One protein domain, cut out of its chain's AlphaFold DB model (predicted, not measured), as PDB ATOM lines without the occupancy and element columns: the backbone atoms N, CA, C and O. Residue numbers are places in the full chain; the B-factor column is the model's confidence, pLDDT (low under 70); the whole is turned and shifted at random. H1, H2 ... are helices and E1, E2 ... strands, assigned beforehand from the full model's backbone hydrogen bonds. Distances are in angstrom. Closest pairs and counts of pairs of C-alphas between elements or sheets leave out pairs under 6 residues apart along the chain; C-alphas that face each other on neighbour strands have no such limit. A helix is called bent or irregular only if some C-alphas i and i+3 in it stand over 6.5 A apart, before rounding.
ATOM      1  N   VAL A 231     321.921 354.368 400.482       88.81
ATOM      2  CA  VAL A 231     320.758 355.001 399.857       88.81
ATOM      3  C   VAL A 231     320.923 356.515 399.918       88.81
ATOM      4  O   VAL A 231     320.966 357.098 400.999       88.81
ATOM      5  N   PHE A 232     321.008 357.153 398.751       88.69
ATOM      6  CA  PHE A 232     320.944 358.606 398.618       88.69
ATOM      7  C   PHE A 232     319.504 359.026 398.319       88.69
ATOM      8  O   PHE A 232     318.906 358.581 397.332       88.69
ATOM      9  N   ASN A 233     318.955 359.894 399.164       88.31
ATOM     10  CA  ASN A 233     317.599 360.411 399.022       88.31
ATOM     11  C   ASN A 233     317.591 361.705 398.201       88.31
ATOM     12  O   ASN A 233     318.491 362.534 398.300       88.31
ATOM     13  N   SER A 234     316.543 361.886 397.406       82.56
ATOM     14  CA  SER A 234     316.260 363.129 396.684       82.56
ATOM     15  C   SER A 234     315.879 364.266 397.642       82.56
ATOM     16  O   SER A 234     315.609 364.052 398.827       82.56
ATOM     17  N   SER A 235     315.778 365.489 397.117       77.00
ATOM     18  CA  SER A 235     315.322 366.663 397.876       77.00
ATOM     19  C   SER A 235     313.900 366.527 398.440       77.00
ATOM     20  O   SER A 235     313.534 367.272 399.344       77.00
ATOM     21  N   THR A 236     313.097 365.586 397.930       78.19
ATOM     22  CA  THR A 236     311.747 365.266 398.425       78.19
ATOM     23  C   THR A 236     311.742 364.148 399.477       78.19
ATOM     24  O   THR A 236     310.677 363.746 399.939       78.19
ATOM     25  N   GLY A 237     312.917 363.643 399.876       76.94
ATOM     26  CA  GLY A 237     313.068 362.598 400.893       76.94
ATOM     27  C   GLY A 237     312.830 361.172 400.387       76.94
ATOM     28  O   GLY A 237     312.867 360.238 401.183       76.94
ATOM     29  N   GLN A 238     312.603 360.983 399.083       82.06
ATOM     30  CA  GLN A 238     312.441 359.658 398.479       82.06
ATOM     31  C   GLN A 238     313.792 359.066 398.048       82.06
ATOM     32  O   GLN A 238     314.638 359.819 397.551       82.06
ATOM     33  N   PRO A 239     313.999 357.740 398.186       86.25
ATOM     34  CA  PRO A 239     315.229 357.077 397.760       86.25
ATOM     35  C   PRO A 239     315.444 357.266 396.257       86.25
ATOM     36  O   PRO A 239     314.544 356.992 395.466       86.25
ATOM     37  N   CYS A 240     316.623 357.758 395.871       86.81
ATOM     38  CA  CYS A 240     316.920 358.156 394.492       86.81
ATOM     39  C   CYS A 240     318.056 357.339 393.872       86.81
ATOM     40  O   CYS A 240     317.937 356.882 392.740       86.81
ATOM     41  N   ILE A 241     319.144 357.117 394.617       88.81
ATOM     42  CA  ILE A 241     320.266 356.280 394.172       88.81
ATOM     43  C   ILE A 241     320.535 355.222 395.237       88.81
ATOM     44  O   ILE A 241     320.613 355.543 396.423       88.81
ATOM     45  N   MET A 242     320.693 353.972 394.806       89.56
ATOM     46  CA  MET A 242     321.078 352.855 395.661       89.56
ATOM     47  C   MET A 242     322.397 352.269 395.166       89.56
ATOM     48  O   MET A 242     322.528 351.951 393.985       89.56
ATOM     49  N   LEU A 243     323.356 352.113 396.075       86.38
ATOM     50  CA  LEU A 243     324.617 351.429 395.816       86.38
ATOM     51  C   LEU A 243     324.803 350.319 396.850       86.38
ATOM     52  O   LEU A 243     324.641 350.541 398.049       86.38
ATOM     53  N   TRP A 244     325.172 349.130 396.384       86.31
ATOM     54  CA  TRP A 244     325.528 348.004 397.237       86.31
ATOM     55  C   TRP A 244     326.683 347.237 396.612       86.31
ATOM     56  O   TRP A 244     326.693 346.998 395.404       86.31
ATOM     57  N   ALA A 245     327.636 346.845 397.443       82.50
ATOM     58  CA  ALA A 245     328.700 345.935 397.075       82.50
ATOM     59  C   ALA A 245     329.158 345.174 398.322       82.50
ATOM     60  O   ALA A 245     329.126 345.710 399.431       82.50
ATOM     61  N   ASP A 246     329.607 343.935 398.141       76.38
ATOM     62  CA  ASP A 246     330.208 343.158 399.228       76.38
ATOM     63  C   ASP A 246     331.601 343.711 399.598       76.38
ATOM     64  O   ASP A 246     331.921 343.921 400.774       76.38
ATOM     65  N   THR A 247     332.376 344.062 398.564       81.50
ATOM     66  CA  THR A 247     333.697 344.705 398.624       81.50
ATOM     67  C   THR A 247     333.797 345.802 397.558       81.50
ATOM     68  O   THR A 247     333.249 345.666 396.463       81.50
ATOM     69  N   LEU A 248     334.478 346.906 397.874       85.62
ATOM     70  CA  LEU A 248     334.764 347.995 396.935       85.62
ATOM     71  C   LEU A 248     336.263 348.291 396.974       85.62
ATOM     72  O   LEU A 248     336.724 349.152 397.719       85.62
ATOM     73  N   LEU A 249     337.025 347.540 396.184       87.88
ATOM     74  CA  LEU A 249     338.479 347.640 396.159       87.88
ATOM     75  C   LEU A 249     338.936 348.817 395.297       87.88
ATOM     76  O   LEU A 249     338.473 348.998 394.169       87.88
ATOM     77  N   ALA A 250     339.870 349.597 395.826       86.62
ATOM     78  CA  ALA A 250     340.567 350.639 395.093       86.62
ATOM     79  C   ALA A 250     342.076 350.452 395.244       86.62
ATOM     80  O   ALA A 250     342.575 350.250 396.351       86.62
ATOM     81  N   THR A 251     342.788 350.556 394.123       86.06
ATOM     82  CA  THR A 251     344.238 350.377 394.064       86.06
ATOM     83  C   THR A 251     344.901 351.667 393.599       86.06
ATOM     84  O   THR A 251     344.543 352.216 392.556       86.06
ATOM     85  N   TYR A 252     345.892 352.149 394.344       85.25
ATOM     86  CA  TYR A 252     346.672 353.332 393.983       85.25
ATOM     87  C   TYR A 252     348.127 353.158 394.418       85.25
ATOM     88  O   TYR A 252     348.401 352.831 395.566       85.25
ATOM     89  N   LEU A 253     349.068 353.357 393.487       83.00
ATOM     90  CA  LEU A 253     350.514 353.204 393.722       83.00
ATOM     91  C   LEU A 253     350.921 351.874 394.398       83.00
ATOM     92  O   LEU A 253     351.904 351.824 395.130       83.00
ATOM     93  N   GLY A 254     350.185 350.791 394.127       80.75
ATOM     94  CA  GLY A 254     350.459 349.454 394.672       80.75
ATOM     95  C   GLY A 254     349.827 349.161 396.037       80.75
ATOM     96  O   GLY A 254     349.885 348.017 396.473       80.75
ATOM     97  N   GLU A 255     349.186 350.145 396.672       81.31
ATOM     98  CA  GLU A 255     348.347 349.952 397.860       81.31
ATOM     99  C   GLU A 255     346.908 349.644 397.433       81.31
ATOM    100  O   GLU A 255     346.360 350.323 396.560       81.31
ATOM    101  N   GLU A 256     346.292 348.637 398.051       87.44
ATOM    102  CA  GLU A 256     344.897 348.249 397.830       87.44
ATOM    103  C   GLU A 256     344.105 348.398 399.132       87.44
ATOM    104  O   GLU A 256     344.545 347.956 400.194       87.44
ATOM    105  N   VAL A 257     342.928 349.020 399.058       86.25
ATOM    106  CA  VAL A 257     342.036 349.183 400.211       86.25
ATOM    107  C   VAL A 257     340.592 348.871 399.835       86.25
ATOM    108  O   VAL A 257     340.128 349.238 398.755       86.25
ATOM    109  N   ASP A 258     339.864 348.226 400.750       87.25
ATOM    110  CA  ASP A 258     338.412 348.065 400.648       87.25
ATOM    111  C   ASP A 258     337.704 349.316 401.181       87.25
ATOM    112  O   ASP A 258     337.537 349.504 402.388       87.25
ATOM    113  N   LEU A 259     337.260 350.164 400.257       84.88
ATOM    114  CA  LEU A 259     336.467 351.359 400.534       84.88
ATOM    115  C   LEU A 259     335.049 351.014 401.018       84.88
ATOM    116  O   LEU A 259     334.384 351.848 401.631       84.88
ATOM    117  N   GLY A 260     334.571 349.786 400.788       78.69
ATOM    118  CA  GLY A 260     333.211 349.356 401.118       78.69
ATOM    119  C   GLY A 260     332.954 349.214 402.620       78.69
ATOM    120  O   GLY A 260     331.800 349.236 403.051       78.69
ATOM    121  N   ARG A 261     334.008 349.101 403.439       71.19
ATOM    122  CA  ARG A 261     333.899 348.913 404.895       71.19
ATOM    123  C   ARG A 261     333.227 350.089 405.616       71.19
ATOM    124  O   ARG A 261     332.464 349.856 406.554       71.19
ATOM    125  N   ASP A 262     333.460 351.315 405.152       67.50
ATOM    126  CA  ASP A 262     332.996 352.540 405.825       67.50
ATOM    127  C   ASP A 262     331.685 353.093 405.238       67.50
ATOM    128  O   ASP A 262     330.985 353.882 405.877       67.50
ATOM    129  N   ILE A 263     331.314 352.661 404.031       78.00
ATOM    130  CA  ILE A 263     330.151 353.183 403.297       78.00
ATOM    131  C   ILE A 263     328.864 352.478 403.727       78.00
ATOM    132  O   ILE A 263     327.863 353.122 404.041       78.00
ATOM    133  N   PHE A 264     328.888 351.144 403.761       75.81
ATOM    134  CA  PHE A 264     327.693 350.316 403.964       75.81
ATOM    135  C   PHE A 264     327.322 350.117 405.448       75.81
ATOM    136  O   PHE A 264     326.424 349.346 405.776       75.81
ATOM    137  N   ASN A 265     327.995 350.854 406.341       67.81
ATOM    138  CA  ASN A 265     327.687 350.965 407.771       67.81
ATOM    139  C   ASN A 265     327.003 352.301 408.138       67.81
ATOM    140  O   ASN A 265     326.834 352.604 409.316       67.81
ATOM    141  N   GLY A 266     326.594 353.101 407.140       66.62
ATOM    142  CA  GLY A 266     325.810 354.329 407.342       66.62
ATOM    143  C   GLY A 266     326.625 355.608 407.581       66.62
ATOM    144  O   GLY A 266     326.042 356.650 407.862       66.62
ATOM    145  N   SER A 267     327.950 355.554 407.445       70.81
ATOM    146  CA  SER A 267     328.881 356.675 407.673       70.81
ATOM    147  C   SER A 267     329.399 357.346 406.388       70.81
ATOM    148  O   SER A 267     330.388 358.075 406.427       70.81
ATOM    149  N   ALA A 268     328.756 357.109 405.242       82.94
ATOM    150  CA  ALA A 268     329.213 357.618 403.949       82.94
ATOM    151  C   ALA A 268     328.986 359.135 403.780       82.94
ATOM    152  O   ALA A 268     327.865 359.625 403.931       82.94
ATOM    153  N   ASP A 269     330.024 359.868 403.368       87.44
ATOM    154  CA  ASP A 269     329.915 361.271 402.954       87.44
ATOM    155  C   ASP A 269     329.534 361.359 401.469       87.44
ATOM    156  O   ASP A 269     330.362 361.165 400.575       87.44
ATOM    157  N   THR A 270     328.259 361.670 401.221       88.12
ATOM    158  CA  THR A 270     327.669 361.769 399.878       88.12
ATOM    159  C   THR A 270     327.565 363.204 399.351       88.12
ATOM    160  O   THR A 270     326.830 363.470 398.392       88.12
ATOM    161  N   THR A 271     328.288 364.152 399.955       87.69
ATOM    162  CA  THR A 271     328.241 365.568 399.566       87.69
ATOM    163  C   THR A 271     328.602 365.748 398.087       87.69
ATOM    164  O   THR A 271     329.661 365.314 397.636       87.69
ATOM    165  N   GLY A 272     327.717 366.403 397.328       86.44
ATOM    166  CA  GLY A 272     327.857 366.597 395.878       86.44
ATOM    167  C   GLY A 272     327.074 365.594 395.022       86.44
ATOM    168  O   GLY A 272     327.024 365.759 393.802       86.44
ATOM    169  N   SER A 273     326.434 364.598 395.643       90.12
ATOM    170  CA  SER A 273     325.481 363.714 394.966       90.12
ATOM    171  C   SER A 273     324.209 364.474 394.593       90.12
ATOM    172  O   SER A 273     323.722 365.310 395.358       90.12
ATOM    173  N   PHE A 274     323.651 364.180 393.423       90.12
ATOM    174  CA  PHE A 274     322.356 364.704 393.004       90.12
ATOM    175  C   PHE A 274     321.631 363.689 392.131       90.12
ATOM    176  O   PHE A 274     322.239 362.835 391.491       90.12
ATOM    177  N   CYS A 275     320.312 363.782 392.099       88.62
ATOM    178  CA  CYS A 275     319.482 362.868 391.338       88.62
ATOM    179  C   CYS A 275     318.216 363.609 390.911       88.62
ATOM    180  O   CYS A 275     317.561 364.244 391.739       88.62
ATOM    181  N   ASN A 276     317.935 363.587 389.612       86.44
ATOM    182  CA  ASN A 276     316.753 364.171 388.981       86.44
ATOM    183  C   ASN A 276     316.250 363.219 387.876       86.44
ATOM    184  O   ASN A 276     316.885 362.204 387.603       86.44
ATOM    185  N   GLU A 277     315.147 363.550 387.206       84.44
ATOM    186  CA  GLU A 277     314.500 362.689 386.198       84.44
ATOM    187  C   GLU A 277     315.408 362.308 385.015       84.44
ATOM    188  O   GLU A 277     315.210 361.266 384.395       84.44
ATOM    189  N   THR A 278     316.408 363.135 384.697       86.88
ATOM    190  CA  THR A 278     317.274 362.952 383.521       86.88
ATOM    191  C   THR A 278     318.720 362.599 383.849       86.88
ATOM    192  O   THR A 278     319.406 362.029 383.005       86.88
ATOM    193  N   VAL A 279     319.222 362.984 385.027       88.31
ATOM    194  CA  VAL A 279     320.632 362.809 385.402       88.31
ATOM    195  C   VAL A 279     320.737 362.487 386.885       88.31
ATOM    196  O   VAL A 279     320.201 363.207 387.730       88.31
ATOM    197  N   SER A 280     321.510 361.446 387.175       90.00
ATOM    198  CA  SER A 280     321.844 361.012 388.526       90.00
ATOM    199  C   SER A 280     323.353 360.882 388.655       90.00
ATOM    200  O   SER A 280     324.002 360.285 387.798       90.00
ATOM    201  N   ARG A 281     323.908 361.447 389.725       90.81
ATOM    202  CA  ARG A 281     325.328 361.399 390.063       90.81
ATOM    203  C   ARG A 281     325.478 361.085 391.541       90.81
ATOM    204  O   ARG A 281     324.948 361.806 392.387       90.81
ATOM    205  N   LEU A 282     326.233 360.038 391.839       91.62
ATOM    206  CA  LEU A 282     326.595 359.667 393.198       91.62
ATOM    207  C   LEU A 282     328.050 360.050 393.429       91.62
ATOM    208  O   LEU A 282     328.929 359.595 392.710       91.62
ATOM    209  N   VAL A 283     328.292 360.874 394.438       91.94
ATOM    210  CA  VAL A 283     329.631 361.292 394.840       91.94
ATOM    211  C   VAL A 283     329.944 360.686 396.199       91.94
ATOM    212  O   VAL A 283     329.160 360.847 397.129       91.94
ATOM    213  N   LEU A 284     331.080 360.003 396.319       91.06
ATOM    214  CA  LEU A 284     331.572 359.411 397.564       91.06
ATOM    215  C   LEU A 284     332.900 360.062 397.930       91.06
ATOM    216  O   LEU A 284     333.863 359.988 397.161       91.06
ATOM    217  N   ASN A 285     332.944 360.700 399.097       89.56
ATOM    218  CA  ASN A 285     334.128 361.401 399.579       89.56
ATOM    219  C   ASN A 285     334.813 360.595 400.686       89.56
ATOM    220  O   ASN A 285     334.196 360.246 401.692       89.56
ATOM    221  N   TYR A 286     336.112 360.359 400.524       88.12
ATOM    222  CA  TYR A 286     336.956 359.680 401.503       88.12
ATOM    223  C   TYR A 286     338.076 360.612 401.954       88.12
ATOM    224  O   TYR A 286     338.604 361.410 401.172       88.12
ATOM    225  N   LYS A 287     338.459 360.491 403.223       86.50
ATOM    226  CA  LYS A 287     339.560 361.246 403.829       86.50
ATOM    227  C   LYS A 287     340.629 360.267 404.290       86.50
ATOM    228  O   LYS A 287     340.292 359.271 404.920       86.50
ATOM    229  N   ASN A 288     341.894 360.588 404.032       84.62
ATOM    230  CA  ASN A 288     343.048 359.807 404.497       84.62
ATOM    231  C   ASN A 288     343.027 358.323 404.069       84.62
ATOM    232  O   ASN A 288     343.351 357.444 404.865       84.62
ATOM    233  N   VAL A 289     342.658 358.041 402.815       83.25
ATOM    234  CA  VAL A 289     342.693 356.688 402.224       83.25
ATOM    235  C   VAL A 289     343.748 356.622 401.125       83.25
ATOM    236  O   VAL A 289     343.988 357.623 400.454       83.25
ATOM    237  N   LEU A 290     344.383 355.462 400.927       81.94
ATOM    238  CA  LEU A 290     345.386 355.246 399.865       81.94
ATOM    239  C   LEU A 290     346.528 356.286 399.851       81.94
ATOM    240  O   LEU A 290     346.998 356.692 398.791       81.94
ATOM    241  N   ASN A 291     346.961 356.756 401.028       81.44
ATOM    242  CA  ASN A 291     347.950 357.836 401.187       81.44
ATOM    243  C   ASN A 291     347.552 359.180 400.530       81.44
ATOM    244  O   ASN A 291     348.397 360.055 400.336       81.44
ATOM    245  N   LEU A 292     346.266 359.370 400.220       82.38
ATOM    246  CA  LEU A 292     345.691 360.615 399.720       82.38
ATOM    247  C   LEU A 292     344.960 361.346 400.851       82.38
ATOM    248  O   LEU A 292     344.231 360.744 401.639       82.38
ATOM    249  N   GLN A 293     345.117 362.672 400.912       85.31
ATOM    250  CA  GLN A 293     344.386 363.503 401.879       85.31
ATOM    251  C   GLN A 293     342.877 363.504 401.594       85.31
ATOM    252  O   GLN A 293     342.066 363.452 402.521       85.31
ATOM    253  N   SER A 294     342.501 363.509 400.314       86.31
ATOM    254  CA  SER A 294     341.124 363.394 399.847       86.31
ATOM    255  C   SER A 294     341.045 362.516 398.600       86.31
ATOM    256  O   SER A 294     341.864 362.634 397.688       86.31
ATOM    257  N   LEU A 295     340.034 361.652 398.558       85.44
ATOM    258  CA  LEU A 295     339.670 360.857 397.387       85.44
ATOM    259  C   LEU A 295     338.178 361.054 397.121       85.44
ATOM    260  O   LEU A 295     337.367 360.983 398.044       85.44
ATOM    261  N   GLN A 296     337.825 361.289 395.861       88.75
ATOM    262  CA  GLN A 296     336.446 361.482 395.435       88.75
ATOM    263  C   GLN A 296     336.124 360.524 394.288       88.75
ATOM    264  O   GLN A 296     336.809 360.525 393.266       88.75
ATOM    265  N   LEU A 297     335.083 359.716 394.471       85.56
ATOM    266  CA  LEU A 297     334.483 358.898 393.415       85.56
ATOM    267  C   LEU A 297     333.195 359.596 392.970       85.56
ATOM    268  O   LEU A 297     332.438 360.032 393.835       85.56
ATOM    269  N   MET A 298     332.970 359.752 391.666       83.38
ATOM    270  CA  MET A 298     331.851 360.517 391.088       83.38
ATOM    271  C   MET A 298     331.139 359.759 389.982       83.38
ATOM    272  O   MET A 298     331.796 358.898 389.359       83.38
TER     273      MET A 298
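What this domain is: This is residues 231 to 298 of the 298 residues of an uncharacterized protein of Danionella translucida (UniProt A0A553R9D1). Three small hairpins of strands make an elongated domain, with few contacts between the named elements: E5 and E6 form the largest, E3 and E4 a second at the same end, and E1 and E2 a third at the other end. The short, irregular helix H1 lies between the two ends along the length, and after it a long loop, residues 268 to 283, runs to the E1 and E2 end and folds back to E5. The printed part has 68 residues, with one named helix and six named strands in the order E1 E2 E3 E4 H1 E5 E6; the three sheets, of two strands each, are antiparallel, and the class is mixed, helices and strands. It is only just compact, close to loose, with a radius of gyration of the C-alphas of 13.1 A, and the C-alphas span 40 by 21 by 18 A.

How they stand to each other: E5, residues 284 to 289, and E6, residues 292 to 297, form an antiparallel hairpin at 159 degrees, with N 286 and O 295 within hydrogen-bond range at 2.8 A. E3, residues 249 to 252, and E4, residues 255 to 258, form another at 158 degrees, with N 252 and O 255 at 2.9 A. The closest C-alphas of E4 and E5 are those of Val 257 and Val 289, 7.8 A apart. H1, residues 260 to 267, is irregular, with C-alphas 264 and 267 7.5 A apart; 0 of its 4 O i to N i+4 pairs and 1 of its 5 O i to N i+3 pairs are within hydrogen-bond range. The closest C-alphas of H1 and E3 are those of Gly 260 and Leu 249, at 7.4 A. E1, residues 231 to 233, and E2, residues 239 to 243, form the third antiparallel hairpin at 155 degrees, with N 232 and O 241 at 2.9 A. E2 is apart from H1 and from E3.

Where its parts are: E5 is 12.4 A long and E6 13.0 A; E5 begins with C-alpha 284 at (331.572, 359.411, 397.564), and E6 ends with C-alpha 297 at (334.483, 358.898, 393.415). E3 is 10.2 A, E4 10.5 A, H1 10.7 A, E2 11.1 A and E1 6.3 A long. E1 begins with C-alpha 231 at (320.758, 355.001, 399.857).

The domain as a whole: The two C-alphas farthest apart are those of Thr 236 and Gly 254, 42.0 A. The printed part has no cut and ends at residue 298, the chain's last. The link from H1 to E5, 16 residues, is long, and within it residues 274 to 275 pair with residues 280 to 281, antiparallel; the other links are tight. The mean pLDDT of the printed part is 84.1, and residues 262, 265 and 266 are under 70.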